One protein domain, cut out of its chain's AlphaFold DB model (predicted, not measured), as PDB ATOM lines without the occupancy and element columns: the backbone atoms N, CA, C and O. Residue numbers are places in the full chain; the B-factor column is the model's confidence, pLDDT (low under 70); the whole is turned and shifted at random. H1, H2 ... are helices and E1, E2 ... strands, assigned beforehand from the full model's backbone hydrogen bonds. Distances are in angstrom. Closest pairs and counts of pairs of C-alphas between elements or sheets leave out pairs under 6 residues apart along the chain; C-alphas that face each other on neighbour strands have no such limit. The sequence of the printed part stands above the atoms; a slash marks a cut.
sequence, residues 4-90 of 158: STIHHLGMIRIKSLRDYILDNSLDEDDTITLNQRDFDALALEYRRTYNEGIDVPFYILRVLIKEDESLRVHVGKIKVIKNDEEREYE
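Overview. This is residues 4 to 90 of the 158 residues of an uncharacterized protein of Flavobacteriales bacterium (UniProt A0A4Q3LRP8). A strongly twisted sheet of five strands has two helices, H1 and H2, packed over one face and about perpendicular to each other, while a short last helix, H3, only grazes the sheet. H2 starts beside the end of E4, and its later turns run past the sheet. The printed part has 87 residues, with three named helices and five named strands in the order E1 H1 E2 H2 E3 E4 E5 H3, of mixed class. The sheet runs E1 - E5 - E2 - E4 - E3 and is mixed, with E2 and E4 parallel. The whole is compact, with a radius of gyration of the C-alphas of 11.9 A, and spans 32 by 26 by 23 A.

Arrangement. E1, residues 4 to 8, is an edge strand, antiparallel to E5, residues 77 to 82, with N 7 and O 78 2.9 A apart, within hydrogen-bond range. E5 is antiparallel to E2, residues 31 to 34, with N 33 and O 79 at 2.8 A. E2 is parallel to E4, residues 63 to 67, with N 32 and O 64 at 2.8 A. E4 forms a hairpin with E3, residues 58 to 60, the other edge strand, with N 65 and O 58 at 2.9 A. H1, residues 14 to 23, is on the sheet; its closest C-alphas to E3 are those of Arg 18 and Ile 60, 6.5 A apart. E1, H1 and E2 make a split strand-helix-strand unit, two strands running the same way with E5 between them, and its crossover is right-handed. H2, residues 36 to 50, is on the sheet at a height of 11.0 A, over E2 and E4; it runs along the strands, at 23 degrees to E4 on the local plane. The closest C-alphas of H2 and E4 are those of Gln 36 and Glu 67, 5.6 A apart. With H1 and H2 on one face, the arrangement is two layers, a sheet and a layer of helices. H1 and H2 only just touch, with 3 pairs of C-alphas within 8 A, through residues 42 to 46 of H2 alone; the closest are those of Ile 14 and Leu 42, 6.5 A, and the lines are about perpendicular at 75 degrees. H3, residues 87 to 90, only grazes the sheet and is apart from H1 and H2. In H1 and H2 every O i to N i+4 pair is within hydrogen-bond range; H3 is too short for such a pair.

Along the chain. E1 begins at C-alpha 4, (102.263, 157.596, 216.428), and is 13.7 A long. H1 measures 14.3 A, E2 10.0 A and H2 20.7 A, ending at C-alpha 50, (97.056, 186.959, 207.496). E3 measures 7.1 A, E4 13.4 A and E5 16.1 A. H3, 5.4 A long, ends at C-alpha 90, (105.421, 163.633, 200.802).

Size, cuts and confidence. The C-alphas farthest apart are those of Ser 4 and Asn 51, 33.3 A. The printed part has no cut and no long link. The mean pLDDT of the printed part is 88.3; residues 86 to 90 are under 70.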
ATOM      1  N   SER A   4     103.378 156.698 216.704       87.62
ATOM      2  CA  SER A   4     102.263 157.596 216.428       87.62
ATOM      3  C   SER A   4     101.202 157.520 217.507       87.62
ATOM      4  O   SER A   4     100.750 156.438 217.887       87.62
ATOM      5  N   THR A   5     100.781 158.685 217.986       93.25
ATOM      6  CA  THR A   5      99.861 158.816 219.117       93.25
ATOM      7  C   THR A   5      98.755 159.815 218.799       93.25
ATOM      8  O   THR A   5      98.977 160.797 218.093       93.25
ATOM      9  N   ILE A   6      97.539 159.550 219.290       93.69
ATOM     10  CA  ILE A   6      96.366 160.407 219.068       93.69
ATOM     11  C   ILE A   6      96.037 161.163 220.351       93.69
ATOM     12  O   ILE A   6      95.837 160.551 221.400       93.69
ATOM     13  N   HIS A   7      95.887 162.480 220.233       94.19
ATOM     14  CA  HIS A   7      95.647 163.393 221.349       94.19
ATOM     15  C   HIS A   7      94.389 164.220 221.120       94.19
ATOM     16  O   HIS A   7      94.047 164.554 219.986       94.19
ATOM     17  N   HIS A   8      93.673 164.545 222.196       94.50
ATOM     18  CA  HIS A   8      92.478 165.381 222.124       94.50
ATOM     19  C   HIS A   8      92.813 166.830 222.471       94.50
ATOM     20  O   HIS A   8      93.268 167.102 223.577       94.50
ATOM     21  N   LEU A   9      92.557 167.747 221.535       91.94
ATOM     22  CA  LEU A   9      92.778 169.189 221.716       91.94
ATOM     23  C   LEU A   9      91.464 169.987 221.745       91.94
ATOM     24  O   LEU A   9      91.457 171.159 222.117       91.94
ATOM     25  N   GLY A  10      90.341 169.375 221.363       91.62
ATOM     26  CA  GLY A  10      89.071 170.078 221.230       91.62
ATOM     27  C   GLY A  10      89.062 170.932 219.966       91.62
ATOM     28  O   GLY A  10      89.223 170.412 218.874       91.62
ATOM     29  N   MET A  11      88.843 172.239 220.080       91.94
ATOM     30  CA  MET A  11      88.811 173.112 218.904       91.94
ATOM     31  C   MET A  11      90.231 173.390 218.392       91.94
ATOM     32  O   MET A  11      90.993 174.096 219.053       91.94
ATOM     33  N   ILE A  12      90.553 172.881 217.202       95.44
ATOM     34  CA  ILE A  12      91.852 173.087 216.556       95.44
ATOM     35  C   ILE A  12      91.941 174.507 215.991       95.44
ATOM     36  O   ILE A  12      91.079 174.947 215.231       95.44
ATOM     37  N   ARG A  13      92.985 175.229 216.400       94.62
ATOM     38  CA  ARG A  13      93.364 176.564 215.931       94.62
ATOM     39  C   ARG A  13      94.877 176.674 215.799       94.62
ATOM     40  O   ARG A  13      95.606 175.929 216.458       94.62
ATOM     41  N   ILE A  14      95.365 177.680 215.074       93.44
ATOM     42  CA  ILE A  14      96.813 177.949 214.945       93.44
ATOM     43  C   ILE A  14      97.450 178.081 216.330       93.44
ATOM     44  O   ILE A  14      98.494 177.494 216.610       93.44
ATOM     45  N   LYS A  15      96.789 178.818 217.233       93.69
ATOM     46  CA  LYS A  15      97.263 178.975 218.609       93.69
ATOM     47  C   LYS A  15      97.307 177.641 219.361       93.69
ATOM     48  O   LYS A  15      98.320 177.371 219.987       93.69
ATOM     49  N   SER A  16      96.249 176.827 219.314       94.94
ATOM     50  CA  SER A  16      96.209 175.581 220.093       94.94
ATOM     51  C   SER A  16      97.237 174.563 219.601       94.94
ATOM     52  O   SER A  16      97.815 173.855 220.415       94.94
ATOM     53  N   LEU A  17      97.493 174.511 218.288       95.50
ATOM     54  CA  LEU A  17      98.554 173.679 217.719       95.50
ATOM     55  C   LEU A  17      99.937 174.172 218.138       95.50
ATOM     56  O   LEU A  17     100.756 173.374 218.576       95.50
ATOM     57  N   ARG A  18     100.186 175.485 218.063       92.81
ATOM     58  CA  ARG A  18     101.447 176.080 218.519       92.81
ATOM     59  C   ARG A  18     101.710 175.798 219.998       92.81
ATOM     60  O   ARG A  18     102.818 175.405 220.341       92.81
ATOM     61  N   ASP A  19     100.709 176.010 220.849       93.12
ATOM     62  CA  ASP A  19     100.829 175.779 222.290       93.12
ATOM     63  C   ASP A  19     101.124 174.287 222.547       93.12
ATOM     64  O   ASP A  19     102.076 173.959 223.248       93.12
ATOM     65  N   TYR A  20     100.420 173.378 221.859       96.31
ATOM     66  CA  TYR A  20     100.680 171.938 221.942       96.31
ATOM     67  C   TYR A  20     102.097 171.543 221.493       96.31
ATOM     68  O   TYR A  20     102.736 170.720 222.150       96.31
ATOM     69  N   ILE A  21     102.595 172.115 220.391       91.19
ATOM     70  CA  ILE A  21     103.955 171.874 219.879       91.19
ATOM     71  C   ILE A  21     104.998 172.249 220.932       91.19
ATOM     72  O   ILE A  21     105.910 171.468 221.194       91.19
ATOM     73  N   LEU A  22     104.839 173.414 221.565       85.69
ATOM     74  CA  LEU A  22     105.749 173.890 222.606       85.69
ATOM     75  C   LEU A  22     105.674 173.017 223.864       85.69
ATOM     76  O   LEU A  22     106.710 172.583 224.366       85.69
ATOM     77  N   ASP A  23     104.464 172.708 224.332       94.69
ATOM     78  CA  ASP A  23     104.241 171.917 225.548       94.69
ATOM     79  C   ASP A  23     104.785 170.484 225.427       94.69
ATOM     80  O   ASP A  23     105.209 169.893 226.419       94.69
ATOM     81  N   ASN A  24     104.808 169.929 224.209       95.31
ATOM     82  CA  ASN A  24     105.276 168.566 223.936       95.31
ATOM     83  C   ASN A  24     106.666 168.512 223.291       95.31
ATOM     84  O   ASN A  24     107.115 167.423 222.929       95.31
ATOM     85  N   SER A  25     107.344 169.660 223.159       90.44
ATOM     86  CA  SER A  25     108.670 169.769 222.533       90.44
ATOM     87  C   SER A  25     108.731 169.042 221.184       90.44
ATOM     88  O   SER A  25     109.597 168.196 220.968       90.44
ATOM     89  N   LEU A  26     107.748 169.304 220.318       91.44
ATOM     90  CA  LEU A  26     107.781 168.800 218.946       91.44
ATOM     91  C   LEU A  26     108.723 169.658 218.102       91.44
ATOM     92  O   LEU A  26     108.800 170.874 218.310       91.44
ATOM     93  N   ASP A  27     109.406 169.037 217.148       85.50
ATOM     94  CA  ASP A  27     110.407 169.704 216.317       85.50
ATOM     95  C   ASP A  27     110.264 169.374 214.821       85.50
ATOM     96  O   ASP A  27     109.234 168.893 214.345       85.50
ATOM     97  N   GLU A  28     111.285 169.734 214.048       81.88
ATOM     98  CA  GLU A  28     111.296 169.588 212.597       81.88
ATOM     99  C   GLU A  28     111.343 168.138 212.106       81.88
ATOM    100  O   GLU A  28     111.081 167.934 210.925       81.88
ATOM    101  N   ASP A  29     111.565 167.153 212.976       83.12
ATOM    102  CA  ASP A  29     111.490 165.731 212.627       83.12
ATOM    103  C   ASP A  29     110.101 165.135 212.931       83.12
ATOM    104  O   ASP A  29     109.828 163.976 212.622       83.12
ATOM    105  N   ASP A  30     109.182 165.923 213.498       88.50
ATOM    106  CA  ASP A  30     107.826 165.493 213.829       88.50
ATOM    107  C   ASP A  30     106.780 165.986 212.817       88.50
ATOM    108  O   ASP A  30     106.923 167.028 212.163       88.50
ATOM    109  N   THR A  31     105.661 165.261 212.752       93.25
ATOM    110  CA  THR A  31     104.492 165.636 211.945       93.25
ATOM    111  C   THR A  31     103.214 165.568 212.771       93.25
ATOM    112  O   THR A  31     102.991 164.633 213.544       93.25
ATOM    113  N   ILE A  32     102.327 166.541 212.571       95.44
ATOM    114  CA  ILE A  32     100.957 166.519 213.078       95.44
ATOM    115  C   ILE A  32     100.002 166.307 211.907       95.44
ATOM    116  O   ILE A  32      99.965 167.108 210.973       95.44
ATOM    117  N   THR A  33      99.177 165.265 211.991       95.44
ATOM    118  CA  THR A  33      98.076 165.048 211.050       95.44
ATOM    119  C   THR A  33      96.729 165.386 211.678       95.44
ATOM    120  O   THR A  33      96.471 165.110 212.860       95.44
ATOM    121  N   LEU A  34      95.873 166.025 210.883       96.25
ATOM    122  CA  LEU A  34      94.578 166.558 211.295       96.25
ATOM    123  C   LEU A  34      93.445 165.943 210.480       96.25
ATOM    124  O   LEU A  34      93.618 165.566 209.325       96.25
ATOM    125  N   ASN A  35      92.242 165.912 211.048       96.12
ATOM    126  CA  ASN A  35      91.059 165.671 210.233       96.12
ATOM    127  C   ASN A  35      90.914 166.775 209.169       96.12
ATOM    128  O   ASN A  35      91.135 167.945 209.480       96.12
ATOM    129  N   GLN A  36      90.446 166.431 207.965       93.94
ATOM    130  CA  GLN A  36      90.235 167.395 206.872       93.94
ATOM    131  C   GLN A  36      89.412 168.617 207.301       93.94
ATOM    132  O   GLN A  36      89.769 169.747 207.000       93.94
ATOM    133  N   ARG A  37      88.354 168.422 208.103       94.88
ATOM    134  CA  ARG A  37      87.521 169.537 208.589       94.88
ATOM    135  C   ARG A  37      88.271 170.486 209.518       94.88
ATOM    136  O   ARG A  37      87.986 171.681 209.520       94.88
ATOM    137  N   ASP A  38      89.178 169.954 210.334       96.62
ATOM    138  CA  ASP A  38      90.011 170.771 211.216       96.62
ATOM    139  C   ASP A  38      91.091 171.499 210.410       96.62
ATOM    140  O   ASP A  38      91.364 172.664 210.685       96.62
ATOM    141  N   PHE A  39      91.658 170.845 209.390       95.06
ATOM    142  CA  PHE A  39      92.629 171.456 208.484       95.06
ATOM    143  C   PHE A  39      92.002 172.588 207.650       95.06
ATOM    144  O   PHE A  39      92.533 173.696 207.629       95.06
ATOM    145  N   ASP A  40      90.812 172.380 207.081       93.19
ATOM    146  CA  ASP A  40      90.034 173.421 206.393       93.19
ATOM    147  C   ASP A  40      89.735 174.612 207.313       93.19
ATOM    148  O   ASP A  40      89.885 175.779 206.936       93.19
ATOM    149  N   ALA A  41      89.307 174.333 208.549       95.31
ATOM    150  CA  ALA A  41      89.045 175.370 209.539       95.31
ATOM    151  C   ALA A  41      90.316 176.166 209.872       95.31
ATOM    152  O   ALA A  41      90.249 177.392 210.005       95.31
ATOM    153  N   LEU A  42      91.464 175.487 209.952       95.00
ATOM    154  CA  LEU A  42      92.775 176.087 210.171       95.00
ATOM    155  C   LEU A  42      93.205 176.962 208.984       95.00
ATOM    156  O   LEU A  42      93.633 178.095 209.192       95.00
ATOM    157  N   ALA A  43      93.021 176.495 207.747       92.00
ATOM    158  CA  ALA A  43      93.307 177.263 206.535       92.00
ATOM    159  C   ALA A  43      92.436 178.530 206.446       92.00
ATOM    160  O   ALA A  43      92.914 179.617 206.109       92.00
ATOM    161  N   LEU A  44      91.154 178.427 206.817       93.81
ATOM    162  CA  LEU A  44      90.253 179.577 206.911       93.81
ATOM    163  C   LEU A  44      90.652 180.546 208.035       93.81
ATOM    164  O   LEU A  44      90.548 181.761 207.847       93.81
ATOM    165  N   GLU A  45      91.088 180.045 209.194       94.12
ATOM    166  CA  GLU A  45      91.633 180.870 210.281       94.12
ATOM    167  C   GLU A  45      92.883 181.621 209.816       94.12
ATOM    168  O   GLU A  45      92.967 182.838 210.008       94.12
ATOM    169  N   TYR A  46      93.811 180.922 209.159       91.19
ATOM    170  CA  TYR A  46      95.038 181.490 208.606       91.19
ATOM    171  C   TYR A  46      94.709 182.623 207.636       91.19
ATOM    172  O   TYR A  46      95.133 183.761 207.839       91.19
ATOM    173  N   ARG A  47      93.824 182.362 206.667       90.12
ATOM    174  CA  ARG A  47      93.393 183.364 205.689       90.12
ATOM    175  C   ARG A  47      92.744 184.586 206.313       90.12
ATOM    176  O   ARG A  47      92.988 185.700 205.866       90.12
ATOM    177  N   ARG A  48      91.920 184.415 207.346       93.38
ATOM    178  CA  ARG A  48      91.315 185.555 208.059       93.38
ATOM    179  C   ARG A  48      92.341 186.357 208.854       93.38
ATOM    180  O   ARG A  48      92.147 187.555 209.029       93.38
ATOM    181  N   THR A  49      93.388 185.703 209.345       88.06
ATOM    182  CA  THR A  49      94.405 186.316 210.207       88.06
ATOM    183  C   THR A  49      95.471 187.051 209.397       88.06
ATOM    184  O   THR A  49      95.845 188.161 209.764       88.06
ATOM    185  N   TYR A  50      95.927 186.460 208.291       85.88
ATOM    186  CA  TYR A  50      97.056 186.959 207.496       85.88
ATOM    187  C   TYR A  50      96.647 187.518 206.125       85.88
ATOM    188  O   TYR A  50      97.452 188.158 205.460       85.88
ATOM    189  N   ASN A  51      95.379 187.353 205.727       88.62
ATOM    190  CA  ASN A  51      94.840 187.782 204.431       88.62
ATOM    191  C   ASN A  51      95.495 187.095 203.211       88.62
ATOM    192  O   ASN A  51      95.518 187.648 202.112       88.62
ATOM    193  N   GLU A  52      95.973 185.867 203.393       86.00
ATOM    194  CA  GLU A  52      96.646 185.038 202.385       86.00
ATOM    195  C   GLU A  52      96.246 183.558 202.531       86.00
ATOM    196  O   GLU A  52      95.635 183.163 203.524       86.00
ATOM    197  N   GLY A  53      96.511 182.739 201.511       79.81
ATOM    198  CA  GLY A  53      96.339 181.286 201.614       79.81
ATOM    199  C   GLY A  53      97.428 180.659 202.484       79.81
ATOM    200  O   GLY A  53      98.453 181.287 202.720       79.81
ATOM    201  N   ILE A  54      97.205 179.432 202.959       79.12
ATOM    202  CA  ILE A  54      98.307 178.645 203.520       79.12
ATOM    203  C   ILE A  54      99.252 178.234 202.389       79.12
ATOM    204  O   ILE A  54      98.791 177.824 201.323       79.12
ATOM    205  N   ASP A  55     100.553 178.321 202.643       74.25
ATOM    206  CA  ASP A  55     101.553 177.682 201.795       74.25
ATOM    207  C   ASP A  55     101.572 176.179 202.081       74.25
ATOM    208  O   ASP A  55     101.442 175.753 203.233       74.25
ATOM    209  N   VAL A  56     101.733 175.377 201.030       72.25
ATOM    210  CA  VAL A  56     101.927 173.930 201.134       72.25
ATOM    211  C   VAL A  56     103.357 173.615 200.692       72.25
ATOM    212  O   VAL A  56     103.740 174.016 199.591       72.25
ATOM    213  N   PRO A  57     104.156 172.908 201.507       76.38
ATOM    214  CA  PRO A  57     103.821 172.342 202.823       76.38
ATOM    215  C   PRO A  57     103.612 173.393 203.932       76.38
ATOM    216  O   PRO A  57     104.296 174.415 203.984       76.38
ATOM    217  N   PHE A  58     102.662 173.119 204.837       82.44
ATOM    218  CA  PHE A  58     102.262 174.043 205.902       82.44
ATOM    219  C   PHE A  58     102.961 173.710 207.224       82.44
ATOM    220  O   PHE A  58     102.798 172.619 207.775       82.44
ATOM    221  N   TYR A  59     103.708 174.673 207.770       84.62
ATOM    222  CA  TYR A  59     104.482 174.481 208.997       84.62
ATOM    223  C   TYR A  59     104.046 175.417 210.121       84.62
ATOM    224  O   TYR A  59     103.853 176.617 209.928       84.62
ATOM    225  N   ILE A  60     104.021 174.883 211.343       85.69
ATOM    226  CA  ILE A  60     103.939 175.678 212.572       85.69
ATOM    227  C   ILE A  60     105.171 175.346 213.405       85.69
ATOM    228  O   ILE A  60     105.380 174.195 213.765       85.69
ATOM    229  N   LEU A  61     106.007 176.347 213.701       80.38
ATOM    230  CA  LEU A  61     107.270 176.149 214.434       80.38
ATOM    231  C   LEU A  61     108.147 175.022 213.841       80.38
ATOM    232  O   LEU A  61     108.784 174.287 214.582       80.38
ATOM    233  N   ARG A  62     108.191 174.914 212.502       80.88
ATOM    234  CA  ARG A  62     108.912 173.884 211.715       80.88
ATOM    235  C   ARG A  62     108.338 172.461 211.760       80.88
ATOM    236  O   ARG A  62     108.793 171.621 210.984       80.88
ATOM    237  N   VAL A  63     107.318 172.215 212.578       84.44
ATOM    238  CA  VAL A  63     106.553 170.963 212.585       84.44
ATOM    239  C   VAL A  63     105.614 170.957 211.382       84.44
ATOM    240  O   VAL A  63     104.888 171.937 211.167       84.44
ATOM    241  N   LEU A  64     105.623 169.878 210.596       88.00
ATOM    242  CA  LEU A  64     104.703 169.727 209.466       88.00
ATOM    243  C   LEU A  64     103.279 169.512 209.967       88.00
ATOM    244  O   LEU A  64     103.030 168.637 210.799       88.00
ATOM    245  N   ILE A  65     102.344 170.281 209.421       91.12
ATOM    246  CA  ILE A  65     100.915 170.109 209.648       91.12
ATOM    247  C   ILE A  65     100.284 169.659 208.331       91.12
ATOM    248  O   ILE A  65     100.337 170.388 207.342       91.12
ATOM    249  N   LYS A  66      99.661 168.479 208.319       91.12
ATOM    250  CA  LYS A  66      99.008 167.928 207.121       91.12
ATOM    251  C   LYS A  66      97.653 167.294 207.421       91.12
ATOM    252  O   LYS A  66      97.291 167.065 208.578       91.12
ATOM    253  N   GLU A  67      96.889 167.011 206.375       91.38
ATOM    254  CA  GLU A  67      95.661 166.225 206.485       91.38
ATOM    255  C   GLU A  67      95.969 164.751 206.781       91.38
ATOM    256  O   GLU A  67      96.984 164.195 206.367       91.38
ATOM    257  N   ASP A  68      95.080 164.092 207.516       90.88
ATOM    258  CA  ASP A  68      95.106 162.647 207.693       90.88
ATOM    259  C   ASP A  68      94.377 161.953 206.539       90.88
ATOM    260  O   ASP A  68      93.168 161.714 206.595       90.88
ATOM    261  N   GLU A  69      95.132 161.570 205.511       83.12
ATOM    262  CA  GLU A  69      94.614 160.857 204.335       83.12
ATOM    263  C   GLU A  69      93.981 159.499 204.679       83.12
ATOM    264  O   GLU A  69      93.106 158.995 203.978       83.12
ATOM    265  N   SER A  70      94.392 158.900 205.800       83.25
ATOM    266  CA  SER A  70      93.850 157.622 206.270       83.25
ATOM    267  C   SER A  70      92.474 157.743 206.937       83.25
ATOM    268  O   SER A  70      91.879 156.711 207.264       83.25
ATOM    269  N   LEU A  71      91.975 158.966 207.175       82.56
ATOM    270  CA  LEU A  71      90.693 159.264 207.833       82.56
ATOM    271  C   LEU A  71      90.518 158.597 209.217       82.56
ATOM    272  O   LEU A  71      89.407 158.269 209.638       82.56
ATOM    273  N   ARG A  72      91.619 158.382 209.942       88.06
ATOM    274  CA  ARG A  72      91.668 157.792 211.291       88.06
ATOM    275  C   ARG A  72      91.618 158.847 212.393       88.06
ATOM    276  O   ARG A  72      91.227 158.537 213.520       88.06
ATOM    277  N   VAL A  73      92.005 160.084 212.095       92.56
ATOM    278  CA  VAL A  73      91.946 161.213 213.021       92.56
ATOM    279  C   VAL A  73      90.541 161.806 213.009       92.56
ATOM    280  O   VAL A  73      90.045 162.308 212.000       92.56
ATOM    281  N   HIS A  74      89.874 161.732 214.159       94.50
ATOM    282  CA  HIS A  74      88.566 162.348 214.358       94.50
ATOM    283  C   HIS A  74      88.683 163.855 214.599       94.50
ATOM    284  O   HIS A  74      89.687 164.323 215.126       94.50
ATOM    285  N   VAL A  75      87.609 164.586 214.287       95.56
ATOM    286  CA  VAL A  75      87.509 166.033 214.523       95.56
ATOM    287  C   VAL A  75      87.845 166.385 215.976       95.56
ATOM    288  O   VAL A  75      87.377 165.733 216.916       95.56
ATOM    289  N   GLY A  76      88.654 167.425 216.150       94.19
ATOM    290  CA  GLY A  76      89.140 167.915 217.434       94.19
ATOM    291  C   GLY A  76      90.183 167.028 218.113       94.19
ATOM    292  O   GLY A  76      90.453 167.153 219.318       94.19
ATOM    293  N   LYS A  77      90.758 166.096 217.355       96.94
ATOM    294  CA  LYS A  77      91.932 165.320 217.739       96.94
ATOM    295  C   LYS A  77      93.044 165.565 216.734       96.94
ATOM    296  O   LYS A  77      92.798 165.934 215.592       96.94
ATOM    297  N   ILE A  78      94.261 165.318 217.181       96.75
ATOM    298  CA  ILE A  78      95.449 165.339 216.339       96.75
ATOM    299  C   ILE A  78      96.143 163.991 216.453       96.75
ATOM    300  O   ILE A  78      96.075 163.348 217.506       96.75
ATOM    301  N   LYS A  79      96.827 163.570 215.397       96.31
ATOM    302  CA  LYS A  79      97.797 162.480 215.475       96.31
ATOM    303  C   LYS A  79      99.187 163.074 215.343       96.31
ATOM    304  O   LYS A  79      99.450 163.818 214.409       96.31
ATOM    305  N   VAL A  80     100.057 162.740 216.282       96.00
ATOM    306  CA  VAL A  80     101.477 163.086 216.226       96.00
ATOM    307  C   VAL A  80     102.219 161.866 215.714       96.00
ATOM    308  O   VAL A  80     102.007 160.769 216.232       96.00
ATOM    309  N   ILE A  81     103.056 162.056 214.705       93.88
ATOM    310  CA  ILE A  81     104.005 161.070 214.197       93.88
ATOM    311  C   ILE A  81     105.383 161.564 214.632       93.88
ATOM    312  O   ILE A  81     105.818 162.627 214.194       93.88
ATOM    313  N   LYS A  82     106.014 160.835 215.555       91.62
ATOM    314  CA  LYS A  82     107.345 161.159 216.068       91.62
ATOM    315  C   LYS A  82     108.419 160.618 215.134       91.62
ATOM    316  O   LYS A  82     108.349 159.435 214.788       91.62
ATOM    317  N   ASN A  83     109.424 161.440 214.823       86.69
ATOM    318  CA  ASN A  83     110.486 161.110 213.862       86.69
ATOM    319  C   ASN A  83     109.886 160.581 212.545       86.69
ATOM    320  O   ASN A  83     110.073 159.419 212.172       86.69
ATOM    321  N   ASP A  84     109.057 161.402 211.906       83.50
ATOM    322  CA  ASP A  84     108.348 161.059 210.680       83.50
ATOM    323  C   ASP A  84     109.312 161.019 209.486       83.50
ATOM    324  O   ASP A  84     109.447 161.978 208.734       83.50
ATOM    325  N   GLU A  85     109.985 159.884 209.298       73.38
ATOM    326  CA  GLU A  85     110.883 159.650 208.158       73.38
ATOM    327  C   GLU A  85     110.144 159.673 206.800       73.38
ATOM    328  O   GLU A  85     110.768 159.869 205.758       73.38
ATOM    329  N   GLU A  86     108.816 159.484 206.785       67.75
ATOM    330  CA  GLU A  86     108.003 159.485 205.559       67.75
ATOM    331  C   GLU A  86     107.582 160.901 205.131       67.75
ATOM    332  O   GLU A  86     107.256 161.120 203.959       67.75
ATOM    333  N   ARG A  87     107.679 161.887 206.038       66.62
ATOM    334  CA  ARG A  87     107.456 163.318 205.767       66.62
ATOM    335  C   ARG A  87     108.193 163.797 204.526       66.62
ATOM    336  O   ARG A  87     107.644 164.536 203.717       66.62
ATOM    337  N   GLU A  88     109.445 163.385 204.382       54.91
ATOM    338  CA  GLU A  88     110.336 163.935 203.365       54.91
ATOM    339  C   GLU A  88     109.950 163.496 201.944       54.91
ATOM    340  O   GLU A  88     110.189 164.222 200.977       54.91
ATOM    341  N   TYR A  89     109.324 162.321 201.814       57.00
ATOM    342  CA  TYR A  89     108.801 161.819 200.545       57.00
ATOM    343  C   TYR A  89     107.534 162.573 200.124       57.00
ATOM    344  O   TYR A  89     107.390 162.929 198.954       57.00
ATOM    345  N   GLU A  90     106.642 162.867 201.070       55.12
ATOM    346  CA  GLU A  90     105.421 163.633 200.802       55.12
ATOM    347  C   GLU A  90     105.698 165.120 200.547       55.12
ATOM    348  O   GLU A  90     105.134 165.681 199.609       55.12
TER     349      GLU A  90